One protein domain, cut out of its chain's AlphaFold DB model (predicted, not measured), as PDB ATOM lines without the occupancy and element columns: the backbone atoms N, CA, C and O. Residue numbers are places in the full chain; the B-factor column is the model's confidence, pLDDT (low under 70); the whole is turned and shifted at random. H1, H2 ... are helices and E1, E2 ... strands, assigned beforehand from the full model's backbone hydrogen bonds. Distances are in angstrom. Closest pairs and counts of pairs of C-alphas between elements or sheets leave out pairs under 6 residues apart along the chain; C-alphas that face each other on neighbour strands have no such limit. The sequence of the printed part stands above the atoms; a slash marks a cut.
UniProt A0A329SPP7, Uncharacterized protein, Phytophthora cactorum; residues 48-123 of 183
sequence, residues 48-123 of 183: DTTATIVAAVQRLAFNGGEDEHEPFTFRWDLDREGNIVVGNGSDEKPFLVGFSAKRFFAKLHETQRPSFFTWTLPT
ATOM      1  N   ASP A  48     -37.728  -5.222 -27.107       60.56
ATOM      2  CA  ASP A  48     -36.549  -4.636 -27.745       60.56
ATOM      3  C   ASP A  48     -35.936  -5.578 -28.793       60.56
ATOM      4  O   ASP A  48     -35.470  -5.129 -29.835       60.56
ATOM      5  N   THR A  49     -36.046  -6.898 -28.600       65.00
ATOM      6  CA  THR A  49     -35.620  -7.894 -29.600       65.00
ATOM      7  C   THR A  49     -36.561  -7.970 -30.802       65.00
ATOM      8  O   THR A  49     -36.133  -8.307 -31.903       65.00
ATOM      9  N   THR A  50     -37.841  -7.629 -30.627       70.62
ATOM     10  CA  THR A  50     -38.838  -7.690 -31.705       70.62
ATOM     11  C   THR A  50     -38.549  -6.636 -32.765       70.62
ATOM     12  O   THR A  50     -38.583  -6.956 -33.946       70.62
ATOM     13  N   ALA A  51     -38.189  -5.414 -32.364       75.62
ATOM     14  CA  ALA A  51     -37.814  -4.357 -33.304       75.62
ATOM     15  C   ALA A  51     -36.583  -4.748 -34.143       75.62
ATOM     16  O   ALA A  51     -36.581  -4.573 -35.359       75.62
ATOM     17  N   THR A  52     -35.571  -5.359 -33.517       79.00
ATOM     18  CA  THR A  52     -34.379  -5.855 -34.219       79.00
ATOM     19  C   THR A  52     -34.715  -6.961 -35.217       79.00
ATOM     20  O   THR A  52     -34.210  -6.956 -36.337       79.00
ATOM     21  N   ILE A  53     -35.591  -7.898 -34.839       79.31
ATOM     22  CA  ILE A  53     -36.029  -8.978 -35.731       79.31
ATOM     23  C   ILE A  53     -36.857  -8.413 -36.892       79.31
ATOM     24  O   ILE A  53     -36.641  -8.811 -38.033       79.31
ATOM     25  N   VAL A  54     -37.769  -7.471 -36.633       82.12
ATOM     26  CA  VAL A  54     -38.566  -6.800 -37.675       82.12
ATOM     27  C   VAL A  54     -37.650  -6.106 -38.681       82.12
ATOM     28  O   VAL A  54     -37.802  -6.323 -39.880       82.12
ATOM     29  N   ALA A  55     -36.657  -5.353 -38.204       84.62
ATOM     30  CA  ALA A  55     -35.679  -4.700 -39.069       84.62
ATOM     31  C   ALA A  55     -34.866  -5.714 -39.895       84.62
ATOM     32  O   ALA A  55     -34.626  -5.500 -41.080       84.62
ATOM     33  N   ALA A  56     -34.473  -6.846 -39.301       84.56
ATOM     34  CA  ALA A  56     -33.762  -7.904 -40.016       84.56
ATOM     35  C   ALA A  56     -34.624  -8.570 -41.102       84.56
ATOM     36  O   ALA A  56     -34.116  -8.840 -42.187       84.56
ATOM     37  N   VAL A  57     -35.913  -8.800 -40.825       86.56
ATOM     38  CA  VAL A  57     -36.875  -9.325 -41.806       86.56
ATOM     39  C   VAL A  57     -37.055  -8.333 -42.949       86.56
ATOM     40  O   VAL A  57     -36.907  -8.713 -44.099       86.56
ATOM     41  N   GLN A  58     -37.295  -7.057 -42.651       86.81
ATOM     42  CA  GLN A  58     -37.459  -6.032 -43.685       86.81
ATOM     43  C   GLN A  58     -36.209  -5.886 -44.560       86.81
ATOM     44  O   GLN A  58     -36.319  -5.790 -45.776       86.81
ATOM     45  N   ARG A  59     -35.013  -5.941 -43.963       87.62
ATOM     46  CA  ARG A  59     -33.744  -5.882 -44.702       87.62
ATOM     47  C   ARG A  59     -33.554  -7.057 -45.663       87.62
ATOM     48  O   ARG A  59     -32.902  -6.897 -46.684       87.62
ATOM     49  N   LEU A  60     -34.074  -8.228 -45.309       89.00
ATOM     50  CA  LEU A  60     -34.003  -9.439 -46.125       89.00
ATOM     51  C   LEU A  60     -35.265  -9.626 -46.975       89.00
ATOM     52  O   LEU A  60     -35.508 -10.736 -47.438       89.00
ATOM     53  N   ALA A  61     -36.128  -8.616 -47.112       88.75
ATOM     54  CA  ALA A  61     -37.337  -8.743 -47.912       88.75
ATOM     55  C   ALA A  61     -36.979  -9.003 -49.379       88.75
ATOM     56  O   ALA A  61     -36.090  -8.352 -49.929       88.75
ATOM     57  N   PHE A  62     -37.689  -9.953 -49.989       86.56
ATOM     58  CA  PHE A  62     -37.496 -10.300 -51.390       86.56
ATOM     59  C   PHE A  62     -37.678  -9.075 -52.300       86.56
ATOM     60  O   PHE A  62     -38.763  -8.502 -52.372       86.56
ATOM     61  N   ASN A  63     -36.617  -8.708 -53.009       85.56
ATOM     62  CA  ASN A  63     -36.543  -7.618 -53.976       85.56
ATOM     63  C   ASN A  63     -36.289  -8.118 -55.411       85.56
ATOM     64  O   ASN A  63     -36.386  -7.341 -56.359       85.56
ATOM     65  N   GLY A  64     -35.991  -9.410 -55.590       83.56
ATOM     66  CA  GLY A  64     -35.766 -10.046 -56.889       83.56
ATOM     67  C   GLY A  64     -34.316  -9.992 -57.373       83.56
ATOM     68  O   GLY A  64     -33.956 -10.761 -58.270       83.56
ATOM     69  N   GLY A  65     -33.472  -9.157 -56.770       86.50
ATOM     70  CA  GLY A  65     -32.051  -8.996 -57.075       86.50
ATOM     71  C   GLY A  65     -31.115  -9.943 -56.319       86.50
ATOM     72  O   GLY A  65     -29.912  -9.890 -56.546       86.50
ATOM     73  N   GLU A  66     -31.638 -10.807 -55.449       89.25
ATOM     74  CA  GLU A  66     -30.831 -11.701 -54.608       89.25
ATOM     75  C   GLU A  66     -30.081 -12.755 -55.427       89.25
ATOM     76  O   GLU A  66     -30.566 -13.219 -56.464       89.25
ATOM     77  N   ASP A  67     -28.924 -13.190 -54.940       90.25
ATOM     78  CA  ASP A  67     -28.185 -14.298 -55.555       90.25
ATOM     79  C   ASP A  67     -28.931 -15.651 -55.432       90.25
ATOM     80  O   ASP A  67     -29.850 -15.820 -54.626       90.25
ATOM     81  N   GLU A  68     -28.535 -16.653 -56.228       86.50
ATOM     82  CA  GLU A  68     -29.126 -17.995 -56.209       86.50
ATOM     83  C   GLU A  68     -29.152 -18.619 -54.799       86.50
ATOM     84  O   GLU A  68     -30.129 -19.269 -54.398       86.50
ATOM     85  N   HIS A  69     -28.083 -18.407 -54.034       85.44
ATOM     86  CA  HIS A  69     -27.909 -18.962 -52.694       85.44
ATOM     87  C   HIS A  69     -28.279 -18.000 -51.568       85.44
ATOM     88  O   HIS A  69     -28.288 -18.407 -50.402       85.44
ATOM     89  N   GLU A  70     -28.569 -16.744 -51.894       85.25
ATOM     90  CA  GLU A  70     -28.847 -15.726 -50.899       85.25
ATOM     91  C   GLU A  70     -30.229 -15.954 -50.266       85.25
ATOM     92  O   GLU A  70     -31.234 -16.109 -50.973       85.25
ATOM     93  N   PRO A  71     -30.299 -16.031 -48.926       85.75
ATOM     94  CA  PRO A  71     -31.563 -16.191 -48.240       85.75
ATOM     95  C   PRO A  71     -32.330 -14.870 -48.219       85.75
ATOM     96  O   PRO A  71     -31.807 -13.834 -47.815       85.75
ATOM     97  N   PHE A  72     -33.611 -14.946 -48.547       87.44
ATOM     98  CA  PHE A  72     -34.556 -13.848 -48.456       87.44
ATOM     99  C   PHE A  72     -35.787 -14.254 -47.647       87.44
ATOM    100  O   PHE A  72     -36.092 -15.433 -47.432       87.44
ATOM    101  N   THR A  73     -36.512 -13.242 -47.200       88.00
ATOM    102  CA  THR A  73     -37.781 -13.357 -46.496       88.00
ATOM    103  C   THR A  73     -38.934 -12.982 -47.400       88.00
ATOM    104  O   THR A  73     -38.825 -12.112 -48.263       88.00
ATOM    105  N   PHE A  74     -40.065 -13.642 -47.188       82.81
ATOM    106  CA  PHE A  74     -41.304 -13.337 -47.883       82.81
ATOM    107  C   PHE A  74     -42.494 -13.572 -46.955       82.81
ATOM    108  O   PHE A  74     -42.452 -14.367 -46.006       82.81
ATOM    109  N   ARG A  75     -43.583 -12.863 -47.235       83.81
ATOM    110  CA  ARG A  75     -44.862 -13.007 -46.547       83.81
ATOM    111  C   ARG A  75     -45.986 -12.796 -47.552       83.81
ATOM    112  O   ARG A  75     -45.800 -12.119 -48.553       83.81
ATOM    113  N   TRP A  76     -47.144 -13.369 -47.248       77.31
ATOM    114  CA  TRP A  76     -48.378 -13.134 -47.995       77.31
ATOM    115  C   TRP A  76     -48.938 -11.709 -47.821       77.31
ATOM    116  O   TRP A  76     -49.639 -11.222 -48.697       77.31
ATOM    117  N   ASP A  77     -48.640 -11.054 -46.695       80.38
ATOM    118  CA  ASP A  77     -49.225  -9.765 -46.312       80.38
ATOM    119  C   ASP A  77     -48.186  -8.640 -46.404       80.38
ATOM    120  O   ASP A  77     -47.124  -8.719 -45.768       80.38
ATOM    121  N   LEU A  78     -48.504  -7.618 -47.200       82.62
ATOM    122  CA  LEU A  78     -47.668  -6.455 -47.496       82.62
ATOM    123  C   LEU A  78     -48.450  -5.169 -47.200       82.62
ATOM    124  O   LEU A  78     -49.669  -5.125 -47.372       82.62
ATOM    125  N   ASP A  79     -47.758  -4.122 -46.752       84.19
ATOM    126  CA  ASP A  79     -48.367  -2.799 -46.593       84.19
ATOM    127  C   ASP A  79     -48.550  -2.098 -47.953       84.19
ATOM    128  O   ASP A  79     -48.247  -2.650 -49.016       84.19
ATOM    129  N   ARG A  80     -49.097  -0.876 -47.937       83.75
ATOM    130  CA  ARG A  80     -49.358  -0.109 -49.170       83.75
ATOM    131  C   ARG A  80     -48.067   0.266 -49.896       83.75
ATOM    132  O   ARG A  80     -48.092   0.532 -51.093       83.75
ATOM    133  N   GLU A  81     -46.964   0.276 -49.166       83.50
ATOM    134  CA  GLU A  81     -45.620   0.598 -49.605       83.50
ATOM    135  C   GLU A  81     -44.840  -0.657 -50.052       83.50
ATOM    136  O   GLU A  81     -43.710  -0.541 -50.521       83.50
ATOM    137  N   GLY A  82     -45.443  -1.850 -49.957       79.81
ATOM    138  CA  GLY A  82     -44.855  -3.124 -50.372       79.81
ATOM    139  C   GLY A  82     -43.929  -3.773 -49.338       79.81
ATOM    140  O   GLY A  82     -43.272  -4.765 -49.651       79.81
ATOM    141  N   ASN A  83     -43.867  -3.265 -48.106       83.44
ATOM    142  CA  ASN A  83     -43.064  -3.863 -47.043       83.44
ATOM    143  C   ASN A  83     -43.793  -5.031 -46.384       83.44
ATOM    144  O   ASN A  83     -45.015  -5.045 -46.226       83.44
ATOM    145  N   ILE A  84     -43.011  -5.992 -45.894       82.69
ATOM    146  CA  ILE A  84     -43.526  -7.129 -45.135       82.69
ATOM    147  C   ILE A  84     -44.162  -6.636 -43.830       82.69
ATOM    148  O   ILE A  84     -43.473  -6.144 -42.930       82.69
ATOM    149  N   VAL A  85     -45.473  -6.846 -43.682       82.31
ATOM    150  CA  VAL A  85     -46.177  -6.551 -42.431       82.31
ATOM    151  C   VAL A  85     -45.810  -7.621 -41.420       82.31
ATOM    152  O   VAL A  85     -46.184  -8.780 -41.563       82.31
ATOM    153  N   VAL A  86     -45.089  -7.266 -40.361       80.06
ATOM    154  CA  VAL A  86     -44.720  -8.215 -39.306       80.06
ATOM    155  C   VAL A  86     -45.751  -8.183 -38.168       80.06
ATOM    156  O   VAL A  86     -46.143  -7.119 -37.682       80.06
ATOM    157  N   GLY A  87     -46.254  -9.356 -37.775       76.25
ATOM    158  CA  GLY A  87     -47.180  -9.481 -36.650       76.25
ATOM    159  C   GLY A  87     -46.501  -9.263 -35.302       76.25
ATOM    160  O   GLY A  87     -45.300  -9.456 -35.172       76.25
ATOM    161  N   ASN A  88     -47.261  -8.873 -34.282       71.94
ATOM    162  CA  ASN A  88     -46.724  -8.655 -32.932       71.94
ATOM    163  C   ASN A  88     -46.649  -9.954 -32.102       71.94
ATOM    164  O   ASN A  88     -46.297  -9.911 -30.925       71.94
ATOM    165  N   GLY A  89     -47.005 -11.096 -32.699       66.56
ATOM    166  CA  GLY A  89     -47.020 -12.391 -32.027       66.56
ATOM    167  C   GLY A  89     -48.259 -12.630 -31.161       66.56
ATOM    168  O   GLY A  89     -48.257 -13.584 -30.384       66.56
ATOM    169  N   SER A  90     -49.297 -11.789 -31.267       65.06
ATOM    170  CA  SER A  90     -50.605 -12.071 -30.667       65.06
ATOM    171  C   SER A  90     -51.380 -13.109 -31.484       65.06
ATOM    172  O   SER A  90     -51.015 -13.419 -32.619       65.06
ATOM    173  N   ASP A  91     -52.453 -13.648 -30.903       60.31
ATOM    174  CA  ASP A  91     -53.337 -14.590 -31.599       60.31
ATOM    175  C   ASP A  91     -54.035 -13.915 -32.797       60.31
ATOM    176  O   ASP A  91     -54.268 -14.550 -33.819       60.31
ATOM    177  N   GLU A  92     -54.337 -12.620 -32.681       70.00
ATOM    178  CA  GLU A  92     -54.980 -11.815 -33.722       70.00
ATOM    179  C   GLU A  92     -53.998 -11.393 -34.825       70.00
ATOM    180  O   GLU A  92     -54.385 -11.281 -35.986       70.00
ATOM    181  N   LYS A  93     -52.722 -11.160 -34.479       68.81
ATOM    182  CA  LYS A  93     -51.674 -10.769 -35.433       68.81
ATOM    183  C   LYS A  93     -50.401 -11.605 -35.229       68.81
ATOM    184  O   LYS A  93     -49.390 -11.098 -34.716       68.81
ATOM    185  N   PRO A  94     -50.412 -12.883 -35.651       68.88
ATOM    186  CA  PRO A  94     -49.287 -13.781 -35.440       68.88
ATOM    187  C   PRO A  94     -48.032 -13.318 -36.194       68.88
ATOM    188  O   PRO A  94     -48.090 -12.778 -37.308       68.88
ATOM    189  N   PHE A  95     -46.871 -13.543 -35.577       72.56
ATOM    190  CA  PHE A  95     -45.566 -13.317 -36.197       72.56
ATOM    191  C   PHE A  95     -45.276 -14.486 -37.148       72.56
ATOM    192  O   PHE A  95     -44.797 -15.537 -36.720       72.56
ATOM    193  N   LEU A  96     -45.612 -14.321 -38.430       76.62
ATOM    194  CA  LEU A  96     -45.369 -15.320 -39.473       76.62
ATOM    195  C   LEU A  96     -44.523 -14.711 -40.592       76.62
ATOM    196  O   LEU A  96     -44.907 -13.693 -41.174       76.62
ATOM    197  N   VAL A  97     -43.375 -15.323 -40.871       82.94
ATOM    198  CA  VAL A  97     -42.440 -14.916 -41.929       82.94
ATOM    199  C   VAL A  97     -41.837 -16.180 -42.540       82.94
ATOM    200  O   VAL A  97     -41.377 -17.060 -41.809       82.94
ATOM    201  N   GLY A  98     -41.870 -16.288 -43.868       84.62
ATOM    202  CA  GLY A  98     -41.201 -17.352 -44.609       84.62
ATOM    203  C   GLY A  98     -39.767 -16.962 -44.954       84.62
ATOM    204  O   GLY A  98     -39.486 -15.787 -45.180       84.62
ATOM    205  N   PHE A  99     -38.876 -17.950 -45.018       86.31
ATOM    206  CA  PHE A  99     -37.496 -17.789 -45.476       86.31
ATOM    207  C   PHE A  99     -37.236 -18.780 -46.606       86.31
ATOM    208  O   PHE A  99     -37.659 -19.934 -46.527       86.31
ATOM    209  N   SER A 100     -36.559 -18.341 -47.660       84.69
ATOM    210  CA  SER A 100     -36.146 -19.210 -48.761       84.69
ATOM    211  C   SER A 100     -34.925 -18.626 -49.468       84.69
ATOM    212  O   SER A 100     -34.461 -17.549 -49.124       84.69
ATOM    213  N   ALA A 101     -34.399 -19.354 -50.443       86.12
ATOM    214  CA  ALA A 101     -33.379 -18.901 -51.382       86.12
ATOM    215  C   ALA A 101     -33.767 -19.398 -52.777       86.12
ATOM    216  O   ALA A 101     -34.441 -20.428 -52.903       86.12
ATOM    217  N   LYS A 102     -33.344 -18.703 -53.836       85.56
ATOM    218  CA  LYS A 102     -33.756 -19.019 -55.217       85.56
ATOM    219  C   LYS A 102     -33.421 -20.464 -55.608       85.56
ATOM    220  O   LYS A 102     -34.252 -21.130 -56.228       85.56
ATOM    221  N   ARG A 103     -32.294 -21.007 -55.130       78.69
ATOM    222  CA  ARG A 103     -31.910 -22.412 -55.348       78.69
ATOM    223  C   ARG A 103     -32.959 -23.418 -54.886       78.69
ATOM    224  O   ARG A 103     -33.096 -24.485 -55.484       78.69
ATOM    225  N   PHE A 104     -33.690 -23.120 -53.810       76.31
ATOM    226  CA  PHE A 104     -34.744 -24.022 -53.351       76.31
ATOM    227  C   PHE A 104     -35.847 -24.130 -54.401       76.31
ATOM    228  O   PHE A 104     -36.270 -25.238 -54.700       76.31
ATOM    229  N   PHE A 105     -36.240 -23.028 -55.036       72.94
ATOM    230  CA  PHE A 105     -37.253 -23.050 -56.090       72.94
ATOM    231  C   PHE A 105     -36.762 -23.724 -57.375       72.94
ATOM    232  O   PHE A 105     -37.515 -24.491 -57.970       72.94
ATOM    233  N   ALA A 106     -35.494 -23.530 -57.753       69.62
ATOM    234  CA  ALA A 106     -34.895 -24.240 -58.886       69.62
ATOM    235  C   ALA A 106     -34.949 -25.766 -58.685       69.62
ATOM    236  O   ALA A 106     -35.421 -26.508 -59.544       69.62
ATOM    237  N   LYS A 107     -34.582 -26.231 -57.485       59.31
ATOM    238  CA  LYS A 107     -34.611 -27.655 -57.136       59.31
ATOM    239  C   LYS A 107     -36.028 -28.226 -57.017       59.31
ATOM    240  O   LYS A 107     -36.229 -29.409 -57.282       59.31
ATOM    241  N   LEU A 108     -37.001 -27.399 -56.631       57.41
ATOM    242  CA  LEU A 108     -38.424 -27.753 -56.596       57.41
ATOM    243  C   LEU A 108     -39.045 -27.881 -57.988       57.41
ATOM    244  O   LEU A 108     -39.883 -28.748 -58.199       57.41
ATOM    245  N   HIS A 109     -38.645 -27.035 -58.934       57.66
ATOM    246  CA  HIS A 109     -39.063 -27.177 -60.327       57.66
ATOM    247  C   HIS A 109     -38.501 -28.471 -60.944       57.66
ATOM    248  O   HIS A 109     -39.173 -29.146 -61.716       57.66
ATOM    249  N   GLU A 110     -37.284 -28.847 -60.550       53.62
ATOM    250  CA  GLU A 110     -36.577 -30.023 -61.064       53.62
ATOM    251  C   GLU A 110     -36.981 -31.340 -60.373       53.62
ATOM    252  O   GLU A 110     -36.863 -32.422 -60.946       53.62
ATOM    253  N   THR A 111     -37.508 -31.263 -59.149       48.66
ATOM    254  CA  THR A 111     -37.926 -32.423 -58.353       48.66
ATOM    255  C   THR A 111     -39.386 -32.239 -57.958       48.66
ATOM    256  O   THR A 111     -39.692 -31.389 -57.133       48.66
ATOM    257  N   GLN A 112     -40.289 -33.063 -58.493       46.28
ATOM    258  CA  GLN A 112     -41.749 -33.072 -58.261       46.28
ATOM    259  C   GLN A 112     -42.190 -33.357 -56.791       46.28
ATOM    260  O   GLN A 112     -43.166 -34.063 -56.544       46.28
ATOM    261  N   ARG A 113     -41.469 -32.860 -55.773       45.16
ATOM    262  CA  ARG A 113     -41.767 -33.011 -54.339       45.16
ATOM    263  C   ARG A 113     -41.418 -31.732 -53.558       45.16
ATOM    264  O   ARG A 113     -40.233 -31.437 -53.398       45.16
ATOM    265  N   PRO A 114     -42.410 -30.991 -53.024       44.22
ATOM    266  CA  PRO A 114     -42.161 -29.737 -52.330       44.22
ATOM    267  C   PRO A 114     -41.595 -29.931 -50.921       44.22
ATOM    268  O   PRO A 114     -42.302 -30.343 -50.007       44.22
ATOM    269  N   SER A 115     -40.327 -29.574 -50.718       42.19
ATOM    270  CA  SER A 115     -39.752 -29.297 -49.397       42.19
ATOM    271  C   SER A 115     -39.798 -27.791 -49.119       42.19
ATOM    272  O   SER A 115     -38.847 -27.069 -49.413       42.19
ATOM    273  N   PHE A 116     -40.928 -27.315 -48.592       42.94
ATOM    274  CA  PHE A 116     -41.109 -25.948 -48.096       42.94
ATOM    275  C   PHE A 116     -40.958 -25.934 -46.573       42.94
ATOM    276  O   PHE A 116     -41.569 -26.752 -45.885       42.94
ATOM    277  N   PHE A 117     -40.160 -25.011 -46.038       42.09
ATOM    278  CA  PHE A 117     -39.972 -24.860 -44.596       42.09
ATOM    279  C   PHE A 117     -40.655 -23.576 -44.117       42.09
ATOM    280  O   PHE A 117     -40.085 -22.490 -44.169       42.09
ATOM    281  N   THR A 118     -41.886 -23.693 -43.618       45.72
ATOM    282  CA  THR A 118     -42.504 -22.656 -42.782       45.72
ATOM    283  C   THR A 118     -41.932 -22.711 -41.373       45.72
ATOM    284  O   THR A 118     -42.046 -23.740 -40.706       45.72
ATOM    285  N   TRP A 119     -41.412 -21.592 -40.870       33.59
ATOM    286  CA  TRP A 119     -41.217 -21.409 -39.433       33.59
ATOM    287  C   TRP A 119     -42.483 -20.803 -38.818       33.59
ATOM    288  O   TRP A 119     -42.776 -19.623 -38.986       33.59
ATOM    289  N   THR A 120     -43.239 -21.625 -38.094       38.66
ATOM    290  CA  THR A 120     -44.344 -21.196 -37.228       38.66
ATOM    291  C   THR A 120     -43.909 -21.332 -35.771       38.66
ATOM    292  O   THR A 120     -43.701 -22.449 -35.295       38.66
ATOM    293  N   LEU A 121     -43.801 -20.223 -35.032       37.12
ATOM    294  CA  LEU A 121     -43.839 -20.287 -33.566       37.12
ATOM    295  C   LEU A 121     -45.247 -20.746 -33.137       37.12
ATOM    296  O   LEU A 121     -46.223 -20.404 -33.802       37.12
ATOM    297  N   PRO A 122     -45.387 -21.559 -32.073       34.31
ATOM    298  CA  PRO A 122     -46.602 -22.319 -31.827       34.31
ATOM    299  C   PRO A 122     -47.698 -21.448 -31.204       34.31
ATOM    300  O   PRO A 122     -47.954 -21.520 -30.005       34.31
ATOM    301  N   THR A 123     -48.418 -20.701 -32.029       34.84
ATOM    302  CA  THR A 123     -49.832 -20.394 -31.798       34.84
ATOM    303  C   THR A 123     -50.613 -21.007 -32.958       34.84
ATOM    304  O   THR A 123     -50.194 -20.972 -34.110       34.84
TER     305      THR A 123
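AT A GLANCE: This is residues 48 to 123 of the 183 residues of an uncharacterized protein of Phytophthora cactorum (UniProt A0A329SPP7). A small sheet, the antiparallel hairpin E1 and E2 with E3 meeting E2 at a point, has H1 standing up over E1 and E2, while H2 follows directly at the end of E2. The 76 printed residues hold two helices and three strands, H1 E1 E2 H2 E3, sheet order E1 E2 E3, class mixed, with under half in named elements. It is only just compact, close to loose: radius of gyration of the C-alphas 13.7 A, spans 40 by 27 by 24 A.

IN THESE COORDINATES: Find E2, residues 96 to 101, 17.3 A; E1 is 71 to 74, E3 118 to 120. H1, 48 to 59, starts at (-36.549, -4.636, -27.745) and runs 17.2 A; H2, 102 to 110, ends at (-36.577, -30.023, -61.064).

HOW THE PARTS SIT: Between E1 and E2, look at N 72 and O 100, 2.8 A. C-alphas 98 and 118 of E2 and E3 face each other at 5.8 A. H1 is on the sheet, height 12.5 A; its closest C-alphas to E1 are Val 57 and Thr 73, 6.3 A. H2 is only just not on it, with 4 pairs of C-alphas within 10 A. Every O i to N i+4 pair is within hydrogen-bond range in H2, 7 of 8 in H1.

THE WHOLE: C-alphas 48 and 112 are farthest apart, 42.0 A. The printed part has no cut. Links H1 to E1 and E1 to E2 are long. Confidence is under 70 at residues 48 to 49, 89 to 91, 93 to 94 and 106 to 123.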